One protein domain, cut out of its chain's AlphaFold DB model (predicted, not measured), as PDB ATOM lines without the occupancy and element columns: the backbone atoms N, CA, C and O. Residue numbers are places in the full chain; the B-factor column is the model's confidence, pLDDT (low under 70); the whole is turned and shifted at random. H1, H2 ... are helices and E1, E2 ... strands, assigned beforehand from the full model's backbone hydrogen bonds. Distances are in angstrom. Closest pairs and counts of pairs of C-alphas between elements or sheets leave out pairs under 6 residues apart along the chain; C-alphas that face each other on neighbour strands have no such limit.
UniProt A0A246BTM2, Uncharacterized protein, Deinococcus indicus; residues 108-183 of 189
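This is residues 108 to 183 of the 189 residues of an uncharacterized protein of Deinococcus indicus (UniProt A0A246BTM2). A small, strongly twisted sheet of four strands lies between two helices, H1 across one face and H2 across the other: three layers. A long loop, residues 145 to 160, runs outside this core and pairs briefly with itself. The printed part has 76 residues, with two named helices and four named strands in the order E1 E2 H1 E3 H2 E4; the sheet, E3 E1 E2 E4, is antiparallel and the class mixed. It is compact, radius of gyration of the C-alphas 12.1 A, and spans 35 by 30 by 19 A.

E1, residues 108 to 112, begins with C-alpha 108 at (8.149, -31.926, -32.149) and is 13.9 A long. E2 is residues 118 to 123, 16.3 A; H1 126 to 132, 9.9 A; E3 141 to 144, 9.5 A; H2 161 to 171, 15.8 A. E4, residues 178 to 182, 12.5 A, ends with C-alpha 182 at (13.785, -22.182, -33.033).

E1 and E2 form a hairpin, N 109 to O 121 2.9 A. E3 pairs with E1, N 110 to O 142 2.8 A, and E4 with E2, N 179 to O 122 2.8 A. E2, H1 and E3 make a split strand-helix-strand unit, two strands of one sheet with a helix between them along the chain and E1 between them in the sheet; its crossover is right-handed. H1 runs across E2 at 70 degrees on the local plane, height over the sheet 8.4 A; C-alphas 129 and 178 are its closest to E4, 5.6 A. H2, on the opposite face, height 9.1 A, runs across E4 at 71 degrees on the local plane; C-alphas 165 and 181 are their closest, 6.2 A. H1 and H2 are apart. In both helices every O i to N i+4 pair is within hydrogen-bond range.

The C-alphas farthest apart, Asp 135 and Pro 156, are 35.7 A apart. The printed part has no cut, and E3 to H2 is a long link. Mean pLDDT of the printed part is 89.7; residues 171, 173 and 176 are under 70.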
ATOM      1  N   TYR A 108       7.884 -33.323 -32.472       97.19
ATOM      2  CA  TYR A 108       8.149 -31.926 -32.149       97.19
ATOM      3  C   TYR A 108       8.108 -31.700 -30.642       97.19
ATOM      4  O   TYR A 108       7.202 -32.190 -29.957       97.19
ATOM      5  N   PHE A 109       9.066 -30.934 -30.127       96.62
ATOM      6  CA  PHE A 109       9.206 -30.682 -28.695       96.62
ATOM      7  C   PHE A 109       9.545 -29.230 -28.405       96.62
ATOM      8  O   PHE A 109      10.268 -28.589 -29.156       96.62
ATOM      9  N   MET A 110       9.069 -28.736 -27.271       95.06
ATOM     10  CA  MET A 110       9.430 -27.435 -26.734       95.06
ATOM     11  C   MET A 110      10.166 -27.558 -25.413       95.06
ATOM     12  O   MET A 110       9.844 -28.416 -24.584       95.06
ATOM     13  N   ARG A 111      11.094 -26.629 -25.191       93.94
ATOM     14  CA  ARG A 111      11.794 -26.443 -23.923       93.94
ATOM     15  C   ARG A 111      11.693 -24.988 -23.480       93.94
ATOM     16  O   ARG A 111      11.965 -24.078 -24.257       93.94
ATOM     17  N   GLY A 112      11.305 -24.780 -22.225       90.25
ATOM     18  CA  GLY A 112      11.396 -23.477 -21.573       90.25
ATOM     19  C   GLY A 112      12.790 -23.236 -21.019       90.25
ATOM     20  O   GLY A 112      13.332 -24.090 -20.315       90.25
ATOM     21  N   MET A 113      13.351 -22.069 -21.319       89.19
ATOM     22  CA  MET A 113      14.674 -21.664 -20.861       89.19
ATOM     23  C   MET A 113      14.587 -20.787 -19.604       89.19
ATOM     24  O   MET A 113      13.571 -20.121 -19.383       89.19
ATOM     25  N   PRO A 114      15.634 -20.757 -18.753       88.19
ATOM     26  CA  PRO A 114      15.621 -19.979 -17.509       88.19
ATOM     27  C   PRO A 114      15.421 -18.469 -17.696       88.19
ATOM     28  O   PRO A 114      14.963 -17.795 -16.778       88.19
ATOM     29  N   ASP A 115      15.762 -17.937 -18.870       87.25
ATOM     30  CA  ASP A 115      15.574 -16.532 -19.243       87.25
ATOM     31  C   ASP A 115      14.153 -16.217 -19.753       87.25
ATOM     32  O   ASP A 115      13.858 -15.079 -20.113       87.25
ATOM     33  N   GLY A 116      13.264 -17.215 -19.762       84.12
ATOM     34  CA  GLY A 116      11.892 -17.105 -20.249       84.12
ATOM     35  C   GLY A 116      11.744 -17.293 -21.759       84.12
ATOM     36  O   GLY A 116      10.622 -17.212 -22.260       84.12
ATOM     37  N   SER A 117      12.834 -17.554 -22.487       86.44
ATOM     38  CA  SER A 117      12.764 -17.924 -23.899       86.44
ATOM     39  C   SER A 117      12.282 -19.370 -24.084       86.44
ATOM     40  O   SER A 117      12.209 -20.166 -23.141       86.44
ATOM     41  N   LEU A 118      11.886 -19.691 -25.314       87.38
ATOM     42  CA  LEU A 118      11.411 -21.012 -25.706       87.38
ATOM     43  C   LEU A 118      12.253 -21.516 -26.867       87.38
ATOM     44  O   LEU A 118      12.518 -20.773 -27.815       87.38
ATOM     45  N   GLU A 119      12.583 -22.795 -26.805       92.56
ATOM     46  CA  GLU A 119      13.228 -23.514 -27.891       92.56
ATOM     47  C   GLU A 119      12.258 -24.551 -28.467       92.56
ATOM     48  O   GLU A 119      11.549 -25.218 -27.706       92.56
ATOM     49  N   LEU A 120      12.210 -24.674 -29.794       94.00
ATOM     50  CA  LEU A 120      11.435 -25.678 -30.525       94.00
ATOM     51  C   LEU A 120      12.396 -26.640 -31.221       94.00
ATOM     52  O   LEU A 120      13.347 -26.207 -31.866       94.00
ATOM     53  N   TYR A 121      12.100 -27.928 -31.140       94.50
ATOM     54  CA  TYR A 121      12.926 -29.012 -31.647       94.50
ATOM     55  C   TYR A 121      12.120 -29.975 -32.512       94.50
ATOM     56  O   TYR A 121      10.931 -30.181 -32.257       94.50
ATOM     57  N   ALA A 122      12.793 -30.613 -33.468       95.44
ATOM     58  CA  ALA A 122      12.349 -31.845 -34.116       95.44
ATOM     59  C   ALA A 122      13.326 -32.975 -33.775       95.44
ATOM     60  O   ALA A 122      14.536 -32.764 -33.801       95.44
ATOM     61  N   ALA A 123      12.827 -34.164 -33.453       95.69
ATOM     62  CA  ALA A 123      13.651 -35.337 -33.170       95.69
ATOM     63  C   ALA A 123      12.908 -36.637 -33.478       95.69
ATOM     64  O   ALA A 123      11.679 -36.668 -33.428       95.69
ATOM     65  N   ASP A 124      13.635 -37.725 -33.720       95.62
ATOM     66  CA  ASP A 124      13.026 -39.042 -33.972       95.62
ATOM     67  C   ASP A 124      12.247 -39.551 -32.744       95.62
ATOM     68  O   ASP A 124      11.179 -40.167 -32.849       95.62
ATOM     69  N   SER A 125      12.747 -39.241 -31.543       95.31
ATOM     70  CA  SER A 125      12.064 -39.530 -30.283       95.31
ATOM     71  C   SER A 125      12.417 -38.537 -29.174       95.31
ATOM     72  O   SER A 125      13.351 -37.740 -29.286       95.31
ATOM     73  N   LEU A 126      11.652 -38.596 -28.080       95.81
ATOM     74  CA  LEU A 126      11.908 -37.809 -26.875       95.81
ATOM     75  C   LEU A 126      13.259 -38.175 -26.243       95.81
ATOM     76  O   LEU A 126      13.974 -37.301 -25.764       95.81
ATOM     77  N   GLU A 127      13.600 -39.460 -26.251       94.81
ATOM     78  CA  GLU A 127      14.855 -39.993 -25.722       94.81
ATOM     79  C   GLU A 127      16.046 -39.499 -26.543       94.81
ATOM     80  O   GLU A 127      17.014 -39.011 -25.969       94.81
ATOM     81  N   VAL A 128      15.934 -39.540 -27.875       95.25
ATOM     82  CA  VAL A 128      16.976 -39.033 -28.778       95.25
ATOM     83  C   VAL A 128      17.206 -37.538 -28.563       95.25
ATOM     84  O   VAL A 128      18.350 -37.094 -28.484       95.25
ATOM     85  N   LEU A 129      16.136 -36.749 -28.408       95.75
ATOM     86  CA  LEU A 129      16.273 -35.325 -28.097       95.75
ATOM     87  C   LEU A 129      16.935 -35.093 -26.732       95.75
ATOM     88  O   LEU A 129      17.778 -34.208 -26.600       95.75
ATOM     89  N   ALA A 130      16.544 -35.862 -25.715       95.12
ATOM     90  CA  ALA A 130      17.097 -35.728 -24.373       95.12
ATOM     91  C   ALA A 130      18.604 -36.022 -24.340       95.12
ATOM     92  O   ALA A 130      19.352 -35.261 -23.725       95.12
ATOM     93  N   GLU A 131      19.040 -37.067 -25.045       93.94
ATOM     94  CA  GLU A 131      20.454 -37.410 -25.228       93.94
ATOM     95  C   GLU A 131      21.196 -36.306 -25.997       93.94
ATOM     96  O   GLU A 131      22.230 -35.821 -25.538       93.94
ATOM     97  N   TRP A 132      20.633 -35.832 -27.116       94.06
ATOM     98  CA  TRP A 132      21.226 -34.768 -27.938       94.06
ATOM     99  C   TRP A 132      21.436 -33.457 -27.165       94.06
ATOM    100  O   TRP A 132      22.427 -32.758 -27.371       94.06
ATOM    101  N   LEU A 133      20.542 -33.144 -26.224       93.38
ATOM    102  CA  LEU A 133      20.646 -31.984 -25.333       93.38
ATOM    103  C   LEU A 133      21.612 -32.184 -24.148       93.38
ATOM    104  O   LEU A 133      21.713 -31.293 -23.300       93.38
ATOM    105  N   GLY A 134      22.320 -33.316 -24.074       93.44
ATOM    106  CA  GLY A 134      23.251 -33.640 -22.993       93.44
ATOM    107  C   GLY A 134      22.558 -34.207 -21.754       93.44
ATOM    108  O   GLY A 134      22.750 -33.689 -20.653       93.44
ATOM    109  N   ASP A 135      21.742 -35.247 -21.944       90.81
ATOM    110  CA  ASP A 135      21.032 -35.999 -20.896       90.81
ATOM    111  C   ASP A 135      20.081 -35.150 -20.037       90.81
ATOM    112  O   ASP A 135      19.960 -35.312 -18.816       90.81
ATOM    113  N   VAL A 136      19.366 -34.218 -20.672       90.62
ATOM    114  CA  VAL A 136      18.354 -33.426 -19.961       90.62
ATOM    115  C   VAL A 136      17.185 -34.317 -19.517       90.62
ATOM    116  O   VAL A 136      16.765 -35.207 -20.259       90.62
ATOM    117  N   PRO A 137      16.583 -34.086 -18.335       91.75
ATOM    118  CA  PRO A 137      15.430 -34.869 -17.909       91.75
ATOM    119  C   PRO A 137      14.259 -34.704 -18.886       91.75
ATOM    120  O   PRO A 137      13.776 -33.590 -19.101       91.75
ATOM    121  N   THR A 138      13.749 -35.814 -19.421       91.44
ATOM    122  CA  THR A 138      12.667 -35.830 -20.424       91.44
ATOM    123  C   THR A 138      11.403 -35.097 -19.970       91.44
ATOM    124  O   THR A 138      10.735 -34.471 -20.783       91.44
ATOM    125  N   GLY A 139      11.108 -35.078 -18.664       90.94
ATOM    126  CA  GLY A 139       9.980 -34.331 -18.088       90.94
ATOM    127  C   GLY A 139      10.070 -32.803 -18.219       90.94
ATOM    128  O   GLY A 139       9.102 -32.113 -17.913       90.94
ATOM    129  N   THR A 140      11.212 -32.269 -18.663       90.50
ATOM    130  CA  THR A 140      11.392 -30.837 -18.972       90.50
ATOM    131  C   THR A 140      11.066 -30.484 -20.426       90.50
ATOM    132  O   THR A 140      10.990 -29.303 -20.764       90.50
ATOM    133  N   LEU A 141      10.848 -31.493 -21.275       95.69
ATOM    134  CA  LEU A 141      10.518 -31.349 -22.688       95.69
ATOM    135  C   LEU A 141       9.019 -31.585 -22.886       95.69
ATOM    136  O   LEU A 141       8.459 -32.586 -22.441       95.69
ATOM    137  N   THR A 142       8.352 -30.656 -23.564       95.75
ATOM    138  CA  THR A 142       6.910 -30.734 -23.827       95.75
ATOM    139  C   THR A 142       6.675 -31.120 -25.276       95.75
ATOM    140  O   THR A 142       7.161 -30.439 -26.171       95.75
ATOM    141  N   ARG A 143       5.914 -32.189 -25.527       97.06
ATOM    142  CA  ARG A 143       5.535 -32.576 -26.891       97.06
ATOM    143  C   ARG A 143       4.578 -31.555 -27.504       97.06
ATOM    144  O   ARG A 143       3.678 -31.055 -26.833       97.06
ATOM    145  N   VAL A 144       4.757 -31.303 -28.793       96.06
ATOM    146  CA  VAL A 144       4.001 -30.331 -29.581       96.06
ATOM    147  C   VAL A 144       3.370 -31.021 -30.787       96.06
ATOM    148  O   VAL A 144       3.946 -31.943 -31.363       96.06
ATOM    149  N   ASP A 145       2.164 -30.591 -31.158       97.06
ATOM    150  CA  ASP A 145       1.526 -31.039 -32.396       97.06
ATOM    151  C   ASP A 145       2.223 -30.416 -33.614       97.06
ATOM    152  O   ASP A 145       2.529 -29.225 -33.608       97.06
ATOM    153  N   ARG A 146       2.440 -31.187 -34.683       95.56
ATOM    154  CA  ARG A 146       3.124 -30.704 -35.897       95.56
ATOM    155  C   ARG A 146       2.448 -29.480 -36.535       95.56
ATOM    156  O   ARG A 146       3.126 -28.641 -37.123       95.56
ATOM    157  N   SER A 147       1.129 -29.352 -36.367       96.19
ATOM    158  CA  SER A 147       0.328 -28.230 -36.867       96.19
ATOM    159  C   SER A 147       0.277 -27.029 -35.914       96.19
ATOM    160  O   SER A 147      -0.278 -25.986 -36.272       96.19
ATOM    161  N   ALA A 148       0.850 -27.140 -34.709       94.81
ATOM    162  CA  ALA A 148       0.896 -26.041 -33.756       94.81
ATOM    163  C   ALA A 148       1.676 -24.862 -34.347       94.81
ATOM    164  O   ALA A 148       2.791 -25.025 -34.847       94.81
ATOM    165  N   ALA A 149       1.070 -23.677 -34.283       92.31
ATOM    166  CA  ALA A 149       1.597 -22.462 -34.878       92.31
ATOM    167  C   ALA A 149       2.202 -21.535 -33.820       92.31
ATOM    168  O   ALA A 149       1.581 -21.237 -32.798       92.31
ATOM    169  N   PHE A 150       3.394 -21.025 -34.116       87.50
ATOM    170  CA  PHE A 150       4.168 -20.159 -33.236       87.50
ATOM    171  C   PHE A 150       4.361 -18.800 -33.883       87.50
ATOM    172  O   PHE A 150       4.614 -18.697 -35.084       87.50
ATOM    173  N   TRP A 151       4.234 -17.733 -33.095       87.56
ATOM    174  CA  TRP A 151       4.691 -16.427 -33.549       87.56
ATOM    175  C   TRP A 151       6.219 -16.409 -33.539       87.56
ATOM    176  O   TRP A 151       6.839 -16.683 -32.512       87.56
ATOM    177  N   VAL A 152       6.806 -16.083 -34.687       83.88
ATOM    178  CA  VAL A 152       8.252 -16.051 -34.884       83.88
ATOM    179  C   VAL A 152       8.671 -14.601 -35.149       83.88
ATOM    180  O   VAL A 152       8.216 -14.023 -36.143       83.88
ATOM    181  N   PRO A 153       9.510 -13.988 -34.292       82.62
ATOM    182  CA  PRO A 153      10.053 -12.655 -34.523       82.62
ATOM    183  C   PRO A 153      10.583 -12.467 -35.948       82.62
ATOM    184  O   PRO A 153      11.348 -13.285 -36.451       82.62
ATOM    185  N   GLY A 154      10.182 -11.372 -36.597       83.88
ATOM    186  CA  GLY A 154      10.606 -11.038 -37.960       83.88
ATOM    187  C   GLY A 154       9.770 -11.670 -39.078       83.88
ATOM    188  O   GLY A 154       9.931 -11.272 -40.230       83.88
ATOM    189  N   ARG A 155       8.839 -12.586 -38.771       83.25
ATOM    190  CA  ARG A 155       7.905 -13.136 -39.765       83.25
ATOM    191  C   ARG A 155       6.579 -12.369 -39.791       83.25
ATOM    192  O   ARG A 155       6.095 -11.942 -38.741       83.25
ATOM    193  N   PRO A 156       5.952 -12.217 -40.974       88.12
ATOM    194  CA  PRO A 156       4.660 -11.542 -41.102       88.12
ATOM    195  C   PRO A 156       3.485 -12.366 -40.551       88.12
ATOM    196  O   PRO A 156       2.419 -11.812 -40.297       88.12
ATOM    197  N   HIS A 157       3.662 -13.676 -40.366       88.31
ATOM    198  CA  HIS A 157       2.653 -14.591 -39.837       88.31
ATOM    199  C   HIS A 157       3.295 -15.657 -38.943       88.31
ATOM    200  O   HIS A 157       4.506 -15.885 -38.991       88.31
ATOM    201  N   SER A 158       2.468 -16.322 -38.136       90.31
ATOM    202  CA  SER A 158       2.884 -17.512 -37.394       90.31
ATOM    203  C   SER A 158       3.313 -18.634 -38.344       90.31
ATOM    204  O   SER A 158       2.810 -18.725 -39.466       90.31
ATOM    205  N   ALA A 159       4.227 -19.486 -37.891       91.25
ATOM    206  CA  ALA A 159       4.703 -20.657 -38.625       91.25
ATOM    207  C   ALA A 159       4.356 -21.933 -37.853       91.25
ATOM    208  O   ALA A 159       4.447 -21.943 -36.620       91.25
ATOM    209  N   ARG A 160       3.938 -22.992 -38.556       94.94
ATOM    210  CA  ARG A 160       3.709 -24.299 -37.928       94.94
ATOM    211  C   ARG A 160       5.042 -24.977 -37.629       94.94
ATOM    212  O   ARG A 160       6.032 -24.715 -38.310       94.94
ATOM    213  N   ALA A 161       5.060 -25.869 -36.642       94.50
ATOM    214  CA  ALA A 161       6.258 -26.639 -36.309       94.50
ATOM    215  C   ALA A 161       6.791 -27.430 -37.518       94.50
ATOM    216  O   ALA A 161       7.994 -27.433 -37.770       94.50
ATOM    217  N   GLU A 162       5.896 -28.036 -38.301       95.25
ATOM    218  CA  GLU A 162       6.263 -28.742 -39.533       95.25
ATOM    219  C   GLU A 162       6.863 -27.833 -40.607       95.25
ATOM    220  O   GLU A 162       7.857 -28.205 -41.220       95.25
ATOM    221  N   ASP A 163       6.325 -26.623 -40.790       93.44
ATOM    222  CA  ASP A 163       6.842 -25.679 -41.784       93.44
ATOM    223  C   ASP A 163       8.258 -25.218 -41.396       93.44
ATOM    224  O   ASP A 163       9.140 -25.143 -42.246       93.44
ATOM    225  N   LEU A 164       8.496 -24.969 -40.098       91.88
ATOM    226  CA  LEU A 164       9.827 -24.626 -39.579       91.88
ATOM    227  C   LEU A 164      10.828 -25.775 -39.749       91.88
ATOM    228  O   LEU A 164      11.996 -25.538 -40.048       91.88
ATOM    229  N   PHE A 165      10.384 -27.020 -39.573       93.31
ATOM    230  CA  PHE A 165      11.225 -28.190 -39.813       93.31
ATOM    231  C   PHE A 165      11.572 -28.372 -41.288       93.31
ATOM    232  O   PHE A 165      12.725 -28.652 -41.597       93.31
ATOM    233  N   LEU A 166      10.615 -28.181 -42.197       91.56
ATOM    234  CA  LEU A 166      10.875 -28.282 -43.634       91.56
ATOM    235  C   LEU A 166      11.768 -27.142 -44.147       91.56
ATOM    236  O   LEU A 166      12.558 -27.353 -45.065       91.56
ATOM    237  N   GLU A 167      11.697 -25.959 -43.535       88.00
ATOM    238  CA  GLU A 167      12.642 -24.870 -43.797       88.00
ATOM    239  C   GLU A 167      14.059 -25.246 -43.352       88.00
ATOM    240  O   GLU A 167      14.974 -25.210 -44.167       88.00
ATOM    241  N   TYR A 168      14.223 -25.721 -42.111       85.00
ATOM    242  CA  TYR A 168      15.511 -26.233 -41.630       85.00
ATOM    243  C   TYR A 168      16.056 -27.345 -42.536       85.00
ATOM    244  O   TYR A 168      17.231 -27.336 -42.891       85.00
ATOM    245  N   TYR A 169      15.196 -28.285 -42.936       84.12
ATOM    246  CA  TYR A 169      15.563 -29.398 -43.808       84.12
ATOM    247  C   TYR A 169      16.061 -28.928 -45.180       84.12
ATOM    248  O   TYR A 169      16.966 -29.534 -45.752       84.12
ATOM    249  N   SER A 170      15.468 -27.852 -45.704       78.25
ATOM    250  CA  SER A 170      15.864 -27.266 -46.987       78.25
ATOM    251  C   SER A 170      17.277 -26.676 -46.933       78.25
ATOM    252  O   SER A 170      18.004 -26.760 -47.920       78.25
ATOM    253  N   ASP A 171      17.680 -26.123 -45.785       66.94
ATOM    254  CA  ASP A 171      19.021 -25.566 -45.579       66.94
ATOM    255  C   ASP A 171      20.062 -26.633 -45.191       66.94
ATOM    256  O   ASP A 171      21.235 -26.530 -45.559       66.94
ATOM    257  N   ALA A 172      19.651 -27.669 -44.453       70.38
ATOM    258  CA  ALA A 172      20.499 -28.785 -44.054       70.38
ATOM    259  C   ALA A 172      19.691 -30.097 -43.993       70.38
ATOM    260  O   ALA A 172      18.745 -30.189 -43.206       70.38
ATOM    261  N   PRO A 173      20.084 -31.153 -44.737       68.94
ATOM    262  CA  PRO A 173      19.383 -32.430 -44.689       68.94
ATOM    263  C   PRO A 173      19.317 -32.960 -43.253       68.94
ATOM    264  O   PRO A 173      20.332 -33.028 -42.557       68.94
ATOM    265  N   TYR A 174      18.129 -33.357 -42.803       78.06
ATOM    266  CA  TYR A 174      17.960 -33.983 -41.493       78.06
ATOM    267  C   TYR A 174      18.568 -35.390 -41.520       78.06
ATOM    268  O   TYR A 174      17.979 -36.318 -42.069       78.06
ATOM    269  N   LEU A 175      19.759 -35.551 -40.939       70.12
ATOM    270  CA  LEU A 175      20.511 -36.814 -40.946       70.12
ATOM    271  C   LEU A 175      20.057 -37.825 -39.869       70.12
ATOM    272  O   LEU A 175      20.780 -38.785 -39.604       70.12
ATOM    273  N   GLY A 176      18.868 -37.637 -39.280       69.00
ATOM    274  CA  GLY A 176      18.326 -38.483 -38.209       69.00
ATOM    275  C   GLY A 176      18.980 -38.195 -36.856       69.00
ATOM    276  O   GLY A 176      20.200 -38.084 -36.746       69.00
ATOM    277  N   GLY A 177      18.169 -38.019 -35.816       85.44
ATOM    278  CA  GLY A 177      18.628 -37.636 -34.481       85.44
ATOM    279  C   GLY A 177      17.750 -36.551 -33.867       85.44
ATOM    280  O   GLY A 177      16.654 -36.807 -33.373       85.44
ATOM    281  N   ALA A 178      18.209 -35.305 -33.910       92.00
ATOM    282  CA  ALA A 178      17.478 -34.146 -33.408       92.00
ATOM    283  C   ALA A 178      17.970 -32.856 -34.080       92.00
ATOM    284  O   ALA A 178      19.096 -32.798 -34.572       92.00
ATOM    285  N   ALA A 179      17.127 -31.828 -34.099       91.81
ATOM    286  CA  ALA A 179      17.431 -30.504 -34.625       91.81
ATOM    287  C   ALA A 179      16.722 -29.415 -33.809       91.81
ATOM    288  O   ALA A 179      15.567 -29.579 -33.408       91.81
ATOM    289  N   LEU A 180      17.407 -28.288 -33.601       91.81
ATOM    290  CA  LEU A 180      16.825 -27.052 -33.077       91.81
ATOM    291  C   LEU A 180      16.177 -26.281 -34.236       91.81
ATOM    292  O   LEU A 180      16.867 -25.852 -35.155       91.81
ATOM    293  N   LEU A 181      14.862 -26.090 -34.174       89.88
ATOM    294  CA  LEU A 181      14.085 -25.343 -35.169       89.88
ATOM    295  C   LEU A 181      13.951 -23.865 -34.812       89.88
ATOM    296  O   LEU A 181      13.828 -23.015 -35.690       89.88
ATOM    297  N   TRP A 182      13.913 -23.551 -33.516       86.56
ATOM    298  CA  TRP A 182      13.785 -22.182 -33.033       86.56
ATOM    299  C   TRP A 182      14.423 -22.015 -31.645       86.56
ATOM    300  O   TRP A 182      14.179 -22.885 -30.815       86.56
ATOM    301  N   PRO A 183      15.148 -20.914 -31.347       81.56
ATOM    302  CA  PRO A 183      15.555 -19.866 -32.283       81.56
ATOM    303  C   PRO A 183      16.411 -20.450 -33.408       81.56
ATOM    304  O   PRO A 183      17.227 -21.336 -33.164       81.56
TER     305      PRO A 183